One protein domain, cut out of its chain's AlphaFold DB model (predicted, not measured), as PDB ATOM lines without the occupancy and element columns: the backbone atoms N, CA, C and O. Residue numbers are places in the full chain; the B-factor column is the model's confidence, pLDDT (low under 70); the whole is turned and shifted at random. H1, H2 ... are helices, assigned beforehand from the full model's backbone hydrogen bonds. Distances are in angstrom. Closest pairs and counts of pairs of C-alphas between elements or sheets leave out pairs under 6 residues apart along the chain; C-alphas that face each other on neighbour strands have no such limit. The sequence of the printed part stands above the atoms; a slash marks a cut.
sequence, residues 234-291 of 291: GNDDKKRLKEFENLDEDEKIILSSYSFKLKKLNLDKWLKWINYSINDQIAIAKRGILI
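This is residues 234 to 291 of the 291 residues of an uncharacterized protein of Sarcina sp. JB2 (UniProt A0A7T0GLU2). H1 and H2 form a V joined by a tight link at its closed end, while H4 crosses H2 at residues 251 to 258 and short H3 folds back from the last part of H2. The tip of that helical hairpin, residues 264 to 269, sticks out. The printed part has 58 residues, with four named helices in the order H1, H2, H3, H4 and no named strand; the class is all helix. It is compact, with a radius of gyration of the C-alphas of 10.9 A, and spans 31 by 25 by 16 A.

H1, residues 235 to 245, and H2, residues 249 to 265, are close but not clearly touching, opposite ways at a steep tilt of 45 degrees; their closest C-alphas, of Phe 244 and Lys 252, are 6.9 A apart. H3, residues 267 to 273, forms a hairpin with H2 and touches its residues 259 to 263 alone, closest at the C-alphas of Lys 263 and Trp 270, 5.2 A apart; the tilt of 37 degrees is only just steep. H4, residues 278 to 288, touches residues 251 to 258 of H2 alone, closest at the C-alphas of Tyr 258 and Ala 285, 5.8 A apart, at a steep tilt of 69 degrees, only just short of about perpendicular. H4 and H1 only just touch, with 3 pairs of C-alphas within 8 A. H1 and H3 are apart. In H1, H2, H3 and H4 every O i to N i+4 pair is within hydrogen-bond range.

H1 begins at C-alpha 235, (-52.259, 42.403, -26.270), and is 15.3 A long. H2 measures 24.2 A, H3 9.8 A and H4 15.1 A, ending at C-alpha 288, (-51.837, 41.849, -54.147).

The two C-alphas farthest apart, of Asn 235 and Ile 291, are 33.2 A apart. The printed part has no cut, and its three links between helices are tight. Mean pLDDT of the printed part is 90.5; residues 288 to 291 are under 70.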
ATOM      1  N   GLY A 234     -50.429  46.800 -27.582       89.50
ATOM      2  CA  GLY A 234     -51.563  46.112 -26.970       89.50
ATOM      3  C   GLY A 234     -51.423  44.585 -27.024       89.50
ATOM      4  O   GLY A 234     -50.548  44.035 -27.698       89.50
ATOM      5  N   ASN A 235     -52.298  43.871 -26.311       90.06
ATOM      6  CA  ASN A 235     -52.259  42.403 -26.270       90.06
ATOM      7  C   ASN A 235     -52.462  41.767 -27.654       90.06
ATOM      8  O   ASN A 235     -51.786  40.791 -27.978       90.06
ATOM      9  N   ASP A 236     -53.341  42.344 -28.474       90.38
ATOM     10  CA  ASP A 236     -53.609  41.830 -29.817       90.38
ATOM     11  C   ASP A 236     -52.409  42.031 -30.749       90.38
ATOM     12  O   ASP A 236     -52.024  41.098 -31.448       90.38
ATOM     13  N   ASP A 237     -51.754  43.197 -30.709       91.69
ATOM     14  CA  ASP A 237     -50.550  43.456 -31.512       91.69
ATOM     15  C   ASP A 237     -49.394  42.550 -31.100       91.69
ATOM     16  O   ASP A 237     -48.719  41.985 -31.954       91.69
ATOM     17  N   LYS A 238     -49.217  42.319 -29.793       93.06
ATOM     18  CA  LYS A 238     -48.243  41.344 -29.281       93.06
ATOM     19  C   LYS A 238     -48.534  39.930 -29.776       93.06
ATOM     20  O   LYS A 238     -47.602  39.179 -30.052       93.06
ATOM     21  N   LYS A 239     -49.809  39.545 -29.878       93.25
ATOM     22  CA  LYS A 239     -50.201  38.237 -30.413       93.25
ATOM     23  C   LYS A 239     -49.899  38.139 -31.912       93.25
ATOM     24  O   LYS A 239     -49.258  37.176 -32.319       93.25
ATOM     25  N   ARG A 240     -50.291  39.145 -32.703       93.88
ATOM     26  CA  ARG A 240     -49.989  39.217 -34.145       93.88
ATOM     27  C   ARG A 240     -48.488  39.168 -34.398       93.88
ATOM     28  O   ARG A 240     -48.043  38.452 -35.287       93.88
ATOM     29  N   LEU A 241     -47.711  39.883 -33.587       94.06
ATOM     30  CA  LEU A 241     -46.265  39.919 -33.736       94.06
ATOM     31  C   LEU A 241     -45.628  38.553 -33.472       94.06
ATOM     32  O   LEU A 241     -44.799  38.119 -34.258       94.06
ATOM     33  N   LYS A 242     -46.078  37.821 -32.448       94.25
ATOM     34  CA  LYS A 242     -45.621  36.441 -32.211       94.25
ATOM     35  C   LYS A 242     -45.943  35.503 -33.374       94.25
ATOM     36  O   LYS A 242     -45.148  34.625 -33.689       94.25
ATOM     37  N   GLU A 243     -47.113  35.647 -33.994       94.31
ATOM     38  CA  GLU A 243     -47.468  34.864 -35.184       94.31
ATOM     39  C   GLU A 243     -46.571  35.238 -36.376       94.31
ATOM     40  O   GLU A 243     -46.067  34.351 -37.058       94.31
ATOM     41  N   PHE A 244     -46.304  36.532 -36.569       95.69
ATOM     42  CA  PHE A 244     -45.420  37.064 -37.607       95.69
ATOM     43  C   PHE A 244     -43.954  36.634 -37.435       95.69
ATOM     44  O   PHE A 244     -43.296  36.270 -38.407       95.69
ATOM     45  N   GLU A 245     -43.435  36.627 -36.205       93.50
ATOM     46  CA  GLU A 245     -42.058  36.233 -35.880       93.50
ATOM     47  C   GLU A 245     -41.740  34.786 -36.288       93.50
ATOM     48  O   GLU A 245     -40.598  34.500 -36.656       93.50
ATOM     49  N   ASN A 246     -42.744  33.903 -36.271       94.12
ATOM     50  CA  ASN A 246     -42.616  32.488 -36.634       94.12
ATOM     51  C   ASN A 246     -42.589  32.227 -38.150       94.12
ATOM     52  O   ASN A 246     -42.365  31.087 -38.556       94.12
ATOM     53  N   LEU A 247     -42.837  33.242 -38.980       94.31
ATOM     54  CA  LEU A 247     -42.784  33.119 -40.437       94.31
ATOM     55  C   LEU A 247     -41.339  33.094 -40.949       94.31
ATOM     56  O   LEU A 247     -40.417  33.586 -40.288       94.31
ATOM     57  N   ASP A 248     -41.150  32.570 -42.158       94.44
ATOM     58  CA  ASP A 248     -39.884  32.721 -42.868       94.44
ATOM     59  C   ASP A 248     -39.656  34.173 -43.328       94.44
ATOM     60  O   ASP A 248     -40.566  35.009 -43.358       94.44
ATOM     61  N   GLU A 249     -38.406  34.497 -43.660       91.06
ATOM     62  CA  GLU A 249     -38.019  35.865 -44.020       91.06
ATOM     63  C   GLU A 249     -38.701  36.375 -45.298       91.06
ATOM     64  O   GLU A 249     -39.063  37.553 -45.359       91.06
ATOM     65  N   ASP A 250     -38.944  35.518 -46.294       92.00
ATOM     66  CA  ASP A 250     -39.600  35.937 -47.537       92.00
ATOM     67  C   ASP A 250     -41.056  36.337 -47.255       92.00
ATOM     68  O   ASP A 250     -41.537  37.375 -47.726       92.00
ATOM     69  N   GLU A 251     -41.753  35.564 -46.420       94.44
ATOM     70  CA  GLU A 251     -43.111  35.878 -45.975       94.44
ATOM     71  C   GLU A 251     -43.172  37.147 -45.119       94.44
ATOM     72  O   GLU A 251     -44.050  37.990 -45.345       94.44
ATOM     73  N   LYS A 252     -42.208  37.360 -44.215       95.44
ATOM     74  CA  LYS A 252     -42.096  38.611 -43.442       95.44
ATOM     75  C   LYS A 252     -41.900  39.827 -44.343       95.44
ATOM     76  O   LYS A 252     -42.540  40.867 -44.142       95.44
ATOM     77  N   ILE A 253     -41.048  39.721 -45.363       93.25
ATOM     78  CA  ILE A 253     -40.805  40.799 -46.331       93.25
ATOM     79  C   ILE A 253     -42.074  41.102 -47.138       93.25
ATOM     80  O   ILE A 253     -42.434  42.276 -47.303       93.25
ATOM     81  N   ILE A 254     -42.768  40.066 -47.616       93.56
ATOM     82  CA  ILE A 254     -44.028  40.179 -48.363       93.56
ATOM     83  C   ILE A 254     -45.096  40.884 -47.522       93.56
ATOM     84  O   ILE A 254     -45.660  41.893 -47.956       93.56
ATOM     85  N   LEU A 255     -45.348  40.387 -46.309       95.62
ATOM     86  CA  LEU A 255     -46.385  40.907 -45.421       95.62
ATOM     87  C   LEU A 255     -46.092  42.328 -44.954       95.62
ATOM     88  O   LEU A 255     -46.973  43.181 -45.030       95.62
ATOM     89  N   SER A 256     -44.867  42.614 -44.510       95.50
ATOM     90  CA  SER A 256     -44.492  43.961 -44.060       95.50
ATOM     91  C   SER A 256     -44.595  44.983 -45.197       95.50
ATOM     92  O   SER A 256     -45.086  46.097 -45.013       95.50
ATOM     93  N   SER A 257     -44.203  44.600 -46.416       93.00
ATOM     94  CA  SER A 257     -44.311  45.463 -47.592       93.00
ATOM     95  C   SER A 257     -45.761  45.689 -48.017       93.00
ATOM     96  O   SER A 257     -46.124  46.819 -48.354       93.00
ATOM     97  N   TYR A 258     -46.592  44.645 -47.999       94.69
ATOM     98  CA  TYR A 258     -48.016  44.759 -48.308       94.69
ATOM     99  C   TYR A 258     -48.754  45.591 -47.256       94.69
ATOM    100  O   TYR A 258     -49.472  46.521 -47.616       94.69
ATOM    101  N   SER A 259     -48.510  45.313 -45.973       95.31
ATOM    102  CA  SER A 259     -49.071  46.043 -44.836       95.31
ATOM    103  C   SER A 259     -48.815  47.544 -44.957       95.31
ATOM    104  O   SER A 259     -49.755  48.339 -44.981       95.31
ATOM    105  N   PHE A 260     -47.550  47.929 -45.162       94.19
ATOM    106  CA  PHE A 260     -47.156  49.322 -45.357       94.19
ATOM    107  C   PHE A 260     -47.890  49.985 -46.533       94.19
ATOM    108  O   PHE A 260     -48.444  51.079 -46.392       94.19
ATOM    109  N   LYS A 261     -47.924  49.318 -47.697       93.06
ATOM    110  CA  LYS A 261     -48.633  49.824 -48.883       93.06
ATOM    111  C   LYS A 261     -50.125  50.002 -48.598       93.06
ATOM    112  O   LYS A 261     -50.680  51.049 -48.923       93.06
ATOM    113  N   LEU A 262     -50.764  49.009 -47.983       94.31
ATOM    114  CA  LEU A 262     -52.194  49.030 -47.696       94.31
ATOM    115  C   LEU A 262     -52.545  50.121 -46.679       94.31
ATOM    116  O   LEU A 262     -53.471  50.881 -46.940       94.31
ATOM    117  N   LYS A 263     -51.773  50.269 -45.593       93.81
ATOM    118  CA  LYS A 263     -51.968  51.322 -44.580       93.81
ATOM    119  C   LYS A 263     -51.876  52.720 -45.196       93.81
ATOM    120  O   LYS A 263     -52.711  53.571 -44.906       93.81
ATOM    121  N   LYS A 264     -50.907  52.937 -46.096       91.25
ATOM    122  CA  LYS A 264     -50.723  54.208 -46.818       91.25
ATOM    123  C   LYS A 264     -51.852  54.503 -47.811       91.25
ATOM    124  O   LYS A 264     -52.213  55.661 -47.989       91.25
ATOM    125  N   LEU A 265     -52.378  53.479 -48.483       92.88
ATOM    126  CA  LEU A 265     -53.442  53.630 -49.480       92.88
ATOM    127  C   LEU A 265     -54.833  53.754 -48.849       92.88
ATOM    128  O   LEU A 265     -55.659  54.526 -49.331       92.88
ATOM    129  N   ASN A 266     -55.127  52.950 -47.825       94.19
ATOM    130  CA  ASN A 266     -56.435  52.886 -47.188       94.19
ATOM    131  C   ASN A 266     -56.344  52.278 -45.776       94.19
ATOM    132  O   ASN A 266     -56.260  51.056 -45.610       94.19
ATOM    133  N   LEU A 267     -56.431  53.142 -44.763       93.69
ATOM    134  CA  LEU A 267     -56.345  52.750 -43.357       93.69
ATOM    135  C   LEU A 267     -57.466  51.785 -42.937       93.69
ATOM    136  O   LEU A 267     -57.194  50.811 -42.241       93.69
ATOM    137  N   ASP A 268     -58.701  51.985 -43.396       94.94
ATOM    138  CA  ASP A 268     -59.840  51.138 -43.007       94.94
ATOM    139  C   ASP A 268     -59.699  49.704 -43.527       94.94
ATOM    140  O   ASP A 268     -60.000  48.732 -42.830       94.94
ATOM    141  N   LYS A 269     -59.225  49.549 -44.769       94.75
ATOM    142  CA  LYS A 269     -58.922  48.233 -45.342       94.75
ATOM    143  C   LYS A 269     -57.768  47.575 -44.605       94.75
ATOM    144  O   LYS A 269     -57.823  46.370 -44.372       94.75
ATOM    145  N   TRP A 270     -56.758  48.353 -44.226       96.00
ATOM    146  CA  TRP A 270     -55.642  47.857 -43.436       96.00
ATOM    147  C   TRP A 270     -56.091  47.345 -42.062       96.00
ATOM    148  O   TRP A 270     -55.776  46.209 -41.716       96.00
ATOM    149  N   LEU A 271     -56.915  48.112 -41.337       94.44
ATOM    150  CA  LEU A 271     -57.475  47.718 -40.039       94.44
ATOM    151  C   LEU A 271     -58.300  46.429 -40.121       94.44
ATOM    152  O   LEU A 271     -58.294  45.631 -39.190       94.44
ATOM    153  N   LYS A 272     -59.000  46.186 -41.233       95.00
ATOM    154  CA  LYS A 272     -59.696  44.909 -41.451       95.00
ATOM    155  C   LYS A 272     -58.717  43.772 -41.736       95.00
ATOM    156  O   LYS A 272     -58.819  42.714 -41.128       95.00
ATOM    157  N   TRP A 273     -57.770  44.000 -42.641       96.19
ATOM    158  CA  TRP A 273     -56.815  42.987 -43.091       96.19
ATOM    159  C   TRP A 273     -55.880  42.504 -41.976       96.19
ATOM    160  O   TRP A 273     -55.693  41.299 -41.833       96.19
ATOM    161  N   ILE A 274     -55.353  43.409 -41.143       95.12
ATOM    162  CA  ILE A 274     -54.418  43.070 -40.052       95.12
ATOM    163  C   ILE A 274     -55.064  42.189 -38.963       95.12
ATOM    164  O   ILE A 274     -54.381  41.589 -38.137       95.12
ATOM    165  N   ASN A 275     -56.398  42.104 -38.957       94.19
ATOM    166  CA  ASN A 275     -57.187  41.273 -38.051       94.19
ATOM    167  C   ASN A 275     -57.512  39.876 -38.604       94.19
ATOM    168  O   ASN A 275     -58.108  39.069 -37.892       94.19
ATOM    169  N   TYR A 276     -57.158  39.577 -39.854       94.75
ATOM    170  CA  TYR A 276     -57.330  38.236 -40.413       94.75
ATOM    171  C   TYR A 276     -56.293  37.259 -39.859       94.75
ATOM    172  O   TYR A 276     -55.279  37.671 -39.296       94.75
ATOM    173  N   SER A 277     -56.531  35.957 -40.047       94.62
ATOM    174  CA  SER A 277     -55.526  34.942 -39.721       94.62
ATOM    175  C   SER A 277     -54.244  35.184 -40.524       94.62
ATOM    176  O   SER A 277     -54.305  35.666 -41.658       94.62
ATOM    177  N   ILE A 278     -53.081  34.832 -39.968       94.25
ATOM    178  CA  ILE A 278     -51.798  35.059 -40.649       94.25
ATOM    179  C   ILE A 278     -51.753  34.397 -42.040       94.25
ATOM    180  O   ILE A 278     -51.266  34.992 -42.999       94.25
ATOM    181  N   ASN A 279     -52.380  33.225 -42.195       93.44
ATOM    182  CA  ASN A 279     -52.482  32.517 -43.473       93.44
ATOM    183  C   ASN A 279     -53.314  33.290 -44.508       93.44
ATOM    184  O   ASN A 279     -52.916  33.395 -45.672       93.44
ATOM    185  N   ASP A 280     -54.442  33.872 -44.094       94.06
ATOM    186  CA  ASP A 280     -55.267  34.707 -44.974       94.06
ATOM    187  C   ASP A 280     -54.533  35.995 -45.354       94.06
ATOM    188  O   ASP A 280     -54.579  36.425 -46.511       94.06
ATOM    189  N   GLN A 281     -53.808  36.595 -44.403       95.62
ATOM    190  CA  GLN A 281     -52.978  37.768 -44.663       95.62
ATOM    191  C   GLN A 281     -51.932  37.474 -45.744       95.62
ATOM    192  O   GLN A 281     -51.819  38.248 -46.699       95.62
ATOM    193  N   ILE A 282     -51.226  36.340 -45.638       94.12
ATOM    194  CA  ILE A 282     -50.216  35.893 -46.609       94.12
ATOM    195  C   ILE A 282     -50.853  35.643 -47.977       94.12
ATOM    196  O   ILE A 282     -50.342  36.124 -48.992       94.12
ATOM    197  N   ALA A 283     -51.981  34.930 -48.027       93.25
ATOM    198  CA  ALA A 283     -52.674  34.627 -49.277       93.25
ATOM    199  C   ALA A 283     -53.117  35.901 -50.016       93.25
ATOM    200  O   ALA A 283     -52.960  36.006 -51.237       93.25
ATOM    201  N   ILE A 284     -53.632  36.892 -49.283       92.88
ATOM    202  CA  ILE A 284     -54.021  38.194 -49.839       92.88
ATOM    203  C   ILE A 284     -52.787  38.977 -50.297       92.88
ATOM    204  O   ILE A 284     -52.783  39.499 -51.413       92.88
ATOM    205  N   ALA A 285     -51.731  39.034 -49.480       91.88
ATOM    206  CA  ALA A 285     -50.512  39.768 -49.803       91.88
ATOM    207  C   ALA A 285     -49.822  39.213 -51.061       91.88
ATOM    208  O   ALA A 285     -49.479  39.983 -51.957       91.88
ATOM    209  N   LYS A 286     -49.706  37.883 -51.188       90.19
ATOM    210  CA  LYS A 286     -49.132  37.219 -52.375       90.19
ATOM    211  C   LYS A 286     -49.929  37.532 -53.654       90.19
ATOM    212  O   LYS A 286     -49.330  37.735 -54.705       90.19
ATOM    213  N   ARG A 287     -51.263  37.647 -53.572       85.75
ATOM    214  CA  ARG A 287     -52.119  38.054 -54.709       85.75
ATOM    215  C   ARG A 287     -52.023  39.548 -55.026       85.75
ATOM    216  O   ARG A 287     -52.054  39.923 -56.190       85.75
ATOM    217  N   GLY A 288     -51.912  40.394 -54.003       68.81
ATOM    218  CA  GLY A 288     -51.837  41.849 -54.147       68.81
ATOM    219  C   GLY A 288     -50.473  42.386 -54.593       68.81
ATOM    220  O   GLY A 288     -50.393  43.543 -54.980       68.81
ATOM    221  N   ILE A 289     -49.412  41.574 -54.536       57.06
ATOM    222  CA  ILE A 289     -48.080  41.903 -55.080       57.06
ATOM    223  C   ILE A 289     -48.011  41.697 -56.605       57.06
ATOM    224  O   ILE A 289     -47.129  42.254 -57.251       57.06
ATOM    225  N   LEU A 290     -48.949  40.943 -57.188       39.66
ATOM    226  CA  LEU A 290     -49.037  40.672 -58.631       39.66
ATOM    227  C   LEU A 290     -49.800  41.758 -59.423       39.66
ATOM    228  O   LEU A 290     -50.159  41.523 -60.577       39.66
ATOM    229  N   ILE A 291     -50.059  42.923 -58.819       33.16
ATOM    230  CA  ILE A 291     -50.729  44.090 -59.423       33.16
ATOM    231  C   ILE A 291     -49.825  45.312 -59.248       33.16
ATOM    232  O   ILE A 291     -49.727  46.110 -60.204       33.16
TER     233      ILE A 291